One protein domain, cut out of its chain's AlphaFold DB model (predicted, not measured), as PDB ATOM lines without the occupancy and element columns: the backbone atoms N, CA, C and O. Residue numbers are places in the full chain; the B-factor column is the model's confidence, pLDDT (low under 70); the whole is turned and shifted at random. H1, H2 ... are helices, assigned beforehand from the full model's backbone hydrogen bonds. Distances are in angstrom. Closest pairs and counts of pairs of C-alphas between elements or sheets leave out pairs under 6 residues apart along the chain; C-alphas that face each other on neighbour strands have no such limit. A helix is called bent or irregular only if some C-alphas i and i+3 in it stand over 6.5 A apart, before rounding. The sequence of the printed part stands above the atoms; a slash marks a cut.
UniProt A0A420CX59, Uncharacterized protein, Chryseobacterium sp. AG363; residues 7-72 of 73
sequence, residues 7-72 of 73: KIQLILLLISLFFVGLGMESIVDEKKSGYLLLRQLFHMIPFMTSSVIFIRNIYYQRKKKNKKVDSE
ATOM      1  N   LYS A   7     235.903 199.699 228.665       70.06
ATOM      2  CA  LYS A   7     235.505 199.331 227.303       70.06
ATOM      3  C   LYS A   7     235.524 197.813 227.080       70.06
ATOM      4  O   LYS A   7     234.575 197.280 226.525       70.06
ATOM      5  N   ILE A   8     236.571 197.131 227.547       78.19
ATOM      6  CA  ILE A   8     236.742 195.678 227.416       78.19
ATOM      7  C   ILE A   8     235.722 194.941 228.286       78.19
ATOM      8  O   ILE A   8     235.087 194.011 227.809       78.19
ATOM      9  N   GLN A   9     235.497 195.386 229.527       74.12
ATOM     10  CA  GLN A   9     234.471 194.788 230.394       74.12
ATOM     11  C   GLN A   9     233.052 194.966 229.839       74.12
ATOM     12  O   GLN A   9     232.242 194.054 229.946       74.12
ATOM     13  N   LEU A  10     232.759 196.102 229.201       77.19
ATOM     14  CA  LEU A  10     231.467 196.354 228.561       77.19
ATOM     15  C   LEU A  10     231.266 195.498 227.299       77.19
ATOM     16  O   LEU A  10     230.173 194.992 227.069       77.19
ATOM     17  N   ILE A  11     232.322 195.283 226.516       81.75
ATOM     18  CA  ILE A  11     232.305 194.354 225.377       81.75
ATOM     19  C   ILE A  11     232.119 192.908 225.836       81.75
ATOM     20  O   ILE A  11     231.291 192.193 225.278       81.75
ATOM     21  N   LEU A  12     232.825 192.496 226.889       78.19
ATOM     22  CA  LEU A  12     232.690 191.158 227.464       78.19
ATOM     23  C   LEU A  12     231.273 190.935 228.012       78.19
ATOM     24  O   LEU A  12     230.710 189.852 227.861       78.19
ATOM     25  N   LEU A  13     230.673 191.986 228.583       78.88
ATOM     26  CA  LEU A  13     229.288 191.979 229.033       78.88
ATOM     27  C   LEU A  13     228.308 191.757 227.871       78.88
ATOM     28  O   LEU A  13     227.441 190.893 227.964       78.88
ATOM     29  N   LEU A  14     228.453 192.524 226.786       82.31
ATOM     30  CA  LEU A  14     227.600 192.434 225.596       82.31
ATOM     31  C   LEU A  14     227.680 191.057 224.932       82.31
ATOM     32  O   LEU A  14     226.646 190.466 224.636       82.31
ATOM     33  N   ILE A  15     228.894 190.529 224.744       83.31
ATOM     34  CA  ILE A  15     229.114 189.202 224.149       83.31
ATOM     35  C   ILE A  15     228.454 188.123 225.002       83.31
ATOM     36  O   ILE A  15     227.772 187.245 224.483       83.31
ATOM     37  N   SER A  16     228.617 188.194 226.319       77.69
ATOM     38  CA  SER A  16     228.006 187.203 227.193       77.69
ATOM     39  C   SER A  16     226.482 187.329 227.218       77.69
ATOM     40  O   SER A  16     225.811 186.306 227.195       77.69
ATOM     41  N   LEU A  17     225.913 188.542 227.191       78.19
ATOM     42  CA  LEU A  17     224.461 188.740 227.080       78.19
ATOM     43  C   LEU A  17     223.905 188.167 225.765       78.19
ATOM     44  O   LEU A  17     222.831 187.571 225.757       78.19
ATOM     45  N   PHE A  18     224.663 188.286 224.675       82.06
ATOM     46  CA  PHE A  18     224.330 187.678 223.389       82.06
ATOM     47  C   PHE A  18     224.320 186.143 223.466       82.06
ATOM     48  O   PHE A  18     223.358 185.513 223.037       82.06
ATOM     49  N   PHE A  19     225.330 185.537 224.099       78.19
ATOM     50  CA  PHE A  19     225.360 184.090 224.354       78.19
ATOM     51  C   PHE A  19     224.219 183.621 225.267       78.19
ATOM     52  O   PHE A  19     223.691 182.529 225.066       78.19
ATOM     53  N   VAL A  20     223.810 184.436 226.246       77.25
ATOM     54  CA  VAL A  20     222.623 184.157 227.069       77.25
ATOM     55  C   VAL A  20     221.362 184.115 226.210       77.25
ATOM     56  O   VAL A  20     220.584 183.171 226.323       77.25
ATOM     57  N   GLY A  21     221.175 185.115 225.343       75.81
ATOM     58  CA  GLY A  21     220.031 185.201 224.434       75.81
ATOM     59  C   GLY A  21     219.959 184.022 223.462       75.81
ATOM     60  O   GLY A  21     218.922 183.373 223.374       75.81
ATOM     61  N   LEU A  22     221.081 183.676 222.822       73.69
ATOM     62  CA  LEU A  22     221.176 182.504 221.943       73.69
ATOM     63  C   LEU A  22     220.924 181.190 222.690       73.69
ATOM     64  O   LEU A  22     220.238 180.301 222.188       73.69
ATOM     65  N   GLY A  23     221.456 181.069 223.908       70.44
ATOM     66  CA  GLY A  23     221.190 179.924 224.768       70.44
ATOM     67  C   GLY A  23     219.698 179.778 225.065       70.44
ATOM     68  O   GLY A  23     219.181 178.670 224.997       70.44
ATOM     69  N   MET A  24     218.989 180.879 225.321       68.69
ATOM     70  CA  MET A  24     217.540 180.872 225.547       68.69
ATOM     71  C   MET A  24     216.751 180.481 224.290       68.69
ATOM     72  O   MET A  24     215.863 179.640 224.403       68.69
ATOM     73  N   GLU A  25     217.089 181.017 223.110       67.81
ATOM     74  CA  GLU A  25     216.451 180.612 221.843       67.81
ATOM     75  C   GLU A  25     216.608 179.111 221.586       67.81
ATOM     76  O   GLU A  25     215.618 178.428 221.330       67.81
ATOM     77  N   SER A  26     217.818 178.569 221.775       65.19
ATOM     78  CA  SER A  26     218.063 177.134 221.584       65.19
ATOM     79  C   SER A  26     217.214 176.252 222.507       65.19
ATOM     80  O   SER A  26     216.812 175.162 222.121       65.19
ATOM     81  N   ILE A  27     216.895 176.722 223.718       62.69
ATOM     82  CA  ILE A  27     216.097 175.954 224.680       62.69
ATOM     83  C   ILE A  27     214.594 176.068 224.394       62.69
ATOM     84  O   ILE A  27     213.856 175.110 224.641       62.69
ATOM     85  N   VAL A  28     214.140 177.215 223.874       64.25
ATOM     86  CA  VAL A  28     212.751 177.422 223.432       64.25
ATOM     87  C   VAL A  28     212.410 176.478 222.280       64.25
ATOM     88  O   VAL A  28     211.351 175.849 222.320       64.25
ATOM     89  N   ASP A  29     213.322 176.316 221.320       63.59
ATOM     90  CA  ASP A  29     213.149 175.366 220.215       63.59
ATOM     91  C   ASP A  29     213.163 173.904 220.688       63.59
ATOM     92  O   ASP A  29     212.431 173.064 220.164       63.59
ATOM     93  N   GLU A  30     213.950 173.572 221.718       63.91
ATOM     94  CA  GLU A  30     214.182 172.171 222.087       63.91
ATOM     95  C   GLU A  30     213.178 171.576 223.096       63.91
ATOM     96  O   GLU A  30     213.312 170.407 223.454       63.91
ATOM     97  N   LYS A  31     212.168 172.324 223.585       60.41
ATOM     98  CA  LYS A  31     211.219 171.880 224.647       60.41
ATOM     99  C   LYS A  31     211.903 171.081 225.777       60.41
ATOM    100  O   LYS A  31     211.346 170.126 226.325       60.41
ATOM    101  N   LYS A  32     213.146 171.428 226.123       61.44
ATOM    102  CA  LYS A  32     213.932 170.653 227.088       61.44
ATOM    103  C   LYS A  32     213.427 170.902 228.508       61.44
ATOM    104  O   LYS A  32     213.111 172.024 228.889       61.44
ATOM    105  N   SER A  33     213.368 169.818 229.285       62.81
ATOM    106  CA  SER A  33     212.941 169.778 230.691       62.81
ATOM    107  C   SER A  33     213.506 170.946 231.511       62.81
ATOM    108  O   SER A  33     214.700 171.243 231.430       62.81
ATOM    109  N   GLY A  34     212.667 171.570 232.348       65.19
ATOM    110  CA  GLY A  34     213.007 172.746 233.163       65.19
ATOM    111  C   GLY A  34     214.256 172.601 234.042       65.19
ATOM    112  O   GLY A  34     214.865 173.597 234.424       65.19
ATOM    113  N   TYR A  35     214.709 171.373 234.302       67.75
ATOM    114  CA  TYR A  35     215.977 171.105 234.980       67.75
ATOM    115  C   TYR A  35     217.210 171.600 234.195       67.75
ATOM    116  O   TYR A  35     218.149 172.139 234.781       67.75
ATOM    117  N   LEU A  36     217.205 171.469 232.864       68.50
ATOM    118  CA  LEU A  36     218.287 171.955 231.998       68.50
ATOM    119  C   LEU A  36     218.332 173.488 231.947       68.50
ATOM    120  O   LEU A  36     219.419 174.061 232.015       68.50
ATOM    121  N   LEU A  37     217.165 174.141 231.945       67.75
ATOM    122  CA  LEU A  37     217.033 175.600 232.049       67.75
ATOM    123  C   LEU A  37     217.663 176.137 233.337       67.75
ATOM    124  O   LEU A  37     218.465 177.071 233.302       67.75
ATOM    125  N   LEU A  38     217.346 175.515 234.475       72.00
ATOM    126  CA  LEU A  38     217.904 175.908 235.768       72.00
ATOM    127  C   LEU A  38     219.421 175.714 235.804       72.00
ATOM    128  O   LEU A  38     220.140 176.603 236.253       72.00
ATOM    129  N   ARG A  39     219.932 174.596 235.275       73.94
ATOM    130  CA  ARG A  39     221.377 174.335 235.211       73.94
ATOM    131  C   ARG A  39     222.122 175.378 234.370       73.94
ATOM    132  O   ARG A  39     223.223 175.786 234.737       73.94
ATOM    133  N   GLN A  40     221.519 175.832 233.275       71.06
ATOM    134  CA  GLN A  40     222.096 176.853 232.403       71.06
ATOM    135  C   GLN A  40     222.046 178.248 233.043       71.06
ATOM    136  O   GLN A  40     223.034 178.978 232.989       71.06
ATOM    137  N   LEU A  41     220.960 178.575 233.752       71.50
ATOM    138  CA  LEU A  41     220.859 179.785 234.575       71.50
ATOM    139  C   LEU A  41     221.886 179.802 235.716       71.50
ATOM    140  O   LEU A  41     222.494 180.840 235.977       71.50
ATOM    141  N   PHE A  42     222.146 178.661 236.361       77.38
ATOM    142  CA  PHE A  42     223.163 178.551 237.414       77.38
ATOM    143  C   PHE A  42     224.565 178.909 236.910       77.38
ATOM    144  O   PHE A  42     225.309 179.608 237.598       77.38
ATOM    145  N   HIS A  43     224.903 178.514 235.680       72.88
ATOM    146  CA  HIS A  43     226.161 178.899 235.036       72.88
ATOM    147  C   HIS A  43     226.278 180.407 234.760       72.88
ATOM    148  O   HIS A  43     227.385 180.910 234.569       72.88
ATOM    149  N   MET A  44     225.166 181.147 234.780       72.31
ATOM    150  CA  MET A  44     225.145 182.595 234.555       72.31
ATOM    151  C   MET A  44     225.224 183.423 235.835       72.31
ATOM    152  O   MET A  44     225.501 184.620 235.762       72.31
ATOM    153  N   ILE A  45     225.046 182.818 237.011       78.25
ATOM    154  CA  ILE A  45     225.149 183.517 238.301       78.25
ATOM    155  C   ILE A  45     226.516 184.205 238.480       78.25
ATOM    156  O   ILE A  45     226.528 185.398 238.802       78.25
ATOM    157  N   PRO A  46     227.673 183.553 238.227       77.44
ATOM    158  CA  PRO A  46     228.980 184.206 238.353       77.44
ATOM    159  C   PRO A  46     229.107 185.416 237.421       77.44
ATOM    160  O   PRO A  46     229.627 186.464 237.805       77.44
ATOM    161  N   PHE A  47     228.558 185.291 236.210       76.75
ATOM    162  CA  PHE A  47     228.549 186.349 235.214       76.75
ATOM    163  C   PHE A  47     227.682 187.542 235.651       76.75
ATOM    164  O   PHE A  47     228.173 188.673 235.680       76.75
ATOM    165  N   MET A  48     226.444 187.303 236.093       76.50
ATOM    166  CA  MET A  48     225.556 188.343 236.630       76.50
ATOM    167  C   MET A  48     226.181 189.059 237.827       76.50
ATOM    168  O   MET A  48     226.178 190.288 237.894       76.50
ATOM    169  N   THR A  49     226.798 188.307 238.739       80.81
ATOM    170  CA  THR A  49     227.474 188.868 239.916       80.81
ATOM    171  C   THR A  49     228.636 189.776 239.497       80.81
ATOM    172  O   THR A  49     228.762 190.897 239.994       80.81
ATOM    173  N   SER A  50     229.442 189.348 238.517       75.62
ATOM    174  CA  SER A  50     230.535 190.161 237.968       75.62
ATOM    175  C   SER A  50     230.035 191.441 237.282       75.62
ATOM    176  O   SER A  50     230.629 192.506 237.454       75.62
ATOM    177  N   SER A  51     228.899 191.362 236.584       76.31
ATOM    178  CA  SER A  51     228.249 192.494 235.923       76.31
ATOM    179  C   SER A  51     227.738 193.525 236.929       76.31
ATOM    180  O   SER A  51     228.019 194.717 236.799       76.31
ATOM    181  N   VAL A  52     227.069 193.079 237.997       81.38
ATOM    182  CA  VAL A  52     226.589 193.958 239.076       81.38
ATOM    183  C   VAL A  52     227.755 194.674 239.758       81.38
ATOM    184  O   VAL A  52     227.699 195.885 239.975       81.38
ATOM    185  N   ILE A  53     228.844 193.955 240.054       82.00
ATOM    186  CA  ILE A  53     230.060 194.547 240.630       82.00
ATOM    187  C   ILE A  53     230.667 195.572 239.667       82.00
ATOM    188  O   ILE A  53     231.063 196.659 240.096       82.00
ATOM    189  N   PHE A  54     230.699 195.264 238.368       78.56
ATOM    190  CA  PHE A  54     231.188 196.176 237.342       78.56
ATOM    191  C   PHE A  54     230.347 197.457 237.290       78.56
ATOM    192  O   PHE A  54     230.894 198.537 237.499       78.56
ATOM    193  N   ILE A  55     229.023 197.360 237.141       77.62
ATOM    194  CA  ILE A  55     228.091 198.504 237.124       77.62
ATOM    195  C   ILE A  55     228.196 199.341 238.408       77.62
ATOM    196  O   ILE A  55     228.179 200.574 238.374       77.62
ATOM    197  N   ARG A  56     228.357 198.691 239.561       78.25
ATOM    198  CA  ARG A  56     228.537 199.390 240.833       78.25
ATOM    199  C   ARG A  56     229.856 200.164 240.862       78.25
ATOM    200  O   ARG A  56     229.874 201.330 241.253       78.25
ATOM    201  N   ASN A  57     230.948 199.563 240.393       77.81
ATOM    202  CA  ASN A  57     232.249 200.226 240.283       77.81
ATOM    203  C   ASN A  57     232.204 201.417 239.306       77.81
ATOM    204  O   ASN A  57     232.738 202.487 239.594       77.81
ATOM    205  N   ILE A  58     231.489 201.254 238.188       76.50
ATOM    206  CA  ILE A  58     231.175 202.304 237.214       76.50
ATOM    207  C   ILE A  58     230.531 203.519 237.891       76.50
ATOM    208  O   ILE A  58     230.977 204.661 237.726       76.50
ATOM    209  N   TYR A  59     229.484 203.256 238.671       77.75
ATOM    210  CA  TYR A  59     228.708 204.278 239.353       77.75
ATOM    211  C   TYR A  59     229.547 205.015 240.403       77.75
ATOM    212  O   TYR A  59     229.574 206.248 240.427       77.75
ATOM    213  N   TYR A  60     230.310 204.282 241.221       76.75
ATOM    214  CA  TYR A  60     231.201 204.886 242.216       76.75
ATOM    215  C   TYR A  60     232.302 205.742 241.585       76.75
ATOM    216  O   TYR A  60     232.585 206.827 242.095       76.75
ATOM    217  N   GLN A  61     232.889 205.312 240.465       74.44
ATOM    218  CA  GLN A  61     233.896 206.097 239.745       74.44
ATOM    219  C   GLN A  61     233.314 207.413 239.209       74.44
ATOM    220  O   GLN A  61     233.948 208.460 239.346       74.44
ATOM    221  N   ARG A  62     232.086 207.402 238.668       73.75
ATOM    222  CA  ARG A  62     231.395 208.635 238.243       73.75
ATOM    223  C   ARG A  62     231.071 209.556 239.419       73.75
ATOM    224  O   ARG A  62     231.353 210.748 239.341       73.75
ATOM    225  N   LYS A  63     230.564 209.011 240.532       73.44
ATOM    226  CA  LYS A  63     230.278 209.787 241.753       73.44
ATOM    227  C   LYS A  63     231.538 210.447 242.319       73.44
ATOM    228  O   LYS A  63     231.500 211.605 242.721       73.44
ATOM    229  N   LYS A  64     232.667 209.730 242.321       71.25
ATOM    230  CA  LYS A  64     233.961 210.260 242.776       71.25
ATOM    231  C   LYS A  64     234.476 211.378 241.865       71.25
ATOM    232  O   LYS A  64     235.062 212.329 242.369       71.25
ATOM    233  N   LYS A  65     234.240 211.278 240.552       64.88
ATOM    234  CA  LYS A  65     234.603 212.322 239.586       64.88
ATOM    235  C   LYS A  65     233.777 213.597 239.800       64.88
ATOM    236  O   LYS A  65     234.375 214.658 239.904       64.88
ATOM    237  N   ASN A  66     232.458 213.487 239.974       63.44
ATOM    238  CA  ASN A  66     231.599 214.647 240.262       63.44
ATOM    239  C   ASN A  66     231.946 215.312 241.602       63.44
ATOM    240  O   ASN A  66     232.089 216.523 241.657       63.44
ATOM    241  N   LYS A  67     232.199 214.523 242.657       60.22
ATOM    242  CA  LYS A  67     232.588 215.071 243.967       60.22
ATOM    243  C   LYS A  67     233.917 215.844 243.933       60.22
ATOM    244  O   LYS A  67     234.101 216.758 244.723       60.22
ATOM    245  N   LYS A  68     234.846 215.469 243.044       59.53
ATOM    246  CA  LYS A  68     236.115 216.192 242.848       59.53
ATOM    247  C   LYS A  68     235.912 217.538 242.153       59.53
ATOM    248  O   LYS A  68     236.559 218.491 242.549       59.53
ATOM    249  N   VAL A  69     235.006 217.603 241.175       59.97
ATOM    250  CA  VAL A  69     234.675 218.847 240.460       59.97
ATOM    251  C   VAL A  69     234.023 219.860 241.408       59.97
ATOM    252  O   VAL A  69     234.451 221.000 241.428       59.97
ATOM    253  N   ASP A  70     233.099 219.433 242.275       57.19
ATOM    254  CA  ASP A  70     232.498 220.302 243.311       57.19
ATOM    255  C   ASP A  70     233.476 220.758 244.412       57.19
ATOM    256  O   ASP A  70     233.154 221.652 245.178       57.19
ATOM    257  N   SER A  71     234.639 220.112 244.557       60.34
ATOM    258  CA  SER A  71     235.648 220.508 245.559       60.34
ATOM    259  C   SER A  71     236.740 221.417 244.978       60.34
ATOM    260  O   SER A  71     237.605 221.867 245.724       60.34
ATOM    261  N   GLU A  72     236.750 221.612 243.657       54.34
ATOM    262  CA  GLU A  72     237.710 222.449 242.922       54.34
ATOM    263  C   GLU A  72     237.050 223.725 242.345       54.34
ATOM    264  O   GLU A  72     237.746 224.532 241.730       54.34
TER     265      GLU A  72
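This is residues 7 to 72 of the 73 residues of an uncharacterized protein of Chryseobacterium sp. AG363 (UniProt A0A420CX59). Two long helices run side by side in opposite ways, loosely paired and joined at one end by a tight turn; the second, H2, is bent, and its far part, residues 56 to 69, sticks out past the start of H1 together with residues 70 to 72. That free stretch adds much of the length. The printed part has 66 residues with two named helices, H1 then H2, and no named strand, and the class is all helix. The whole is extended, with a radius of gyration of the C-alphas of 17.5 A and spans of 60 by 18 by 14 A.

H1 covers residues 7 to 30, from C-alpha 7 at (235.505, 199.331, 227.303) to C-alpha 30 at (214.182, 172.171, 222.087), 34.9 A. Three residues then lead to H2, residues 34 to 69, assigned as one helix by its hydrogen bonds but bent: C-alphas 43 and 46 are 6.9 A apart. Its arm H2a is residues 34 to 43. Its arm H2b is residues 46 to 69, 35.2 A long, ending with C-alpha 69 at (234.675, 218.847, 240.460).

H1 and H2a are close but not clearly touching, the closest C-alphas being those of Ile 27 and Leu 37, 7.4 A apart. They run opposite ways at a shallow tilt of 10 degrees. H2a and H2b stand at a steep tilt of 42 degrees. H1 and H2b are also close but not clearly touching, the closest C-alphas being those of Leu 13 and Ser 51, 7.0 A apart, and they run opposite ways at a shallow tilt of 32 degrees. In H1, H2a and H2b every O i to N i+4 pair is within hydrogen-bond range.

The C-alphas farthest apart are those of Lys 31 and Glu 72, 59.9 A. The printed part has no cut, and the link from H1 to H2 is tight. Residues 29 to 35 also stand free. The mean pLDDT of the printed part is 72.1, and residues 24 to 37 and 65 to 72 are under 70.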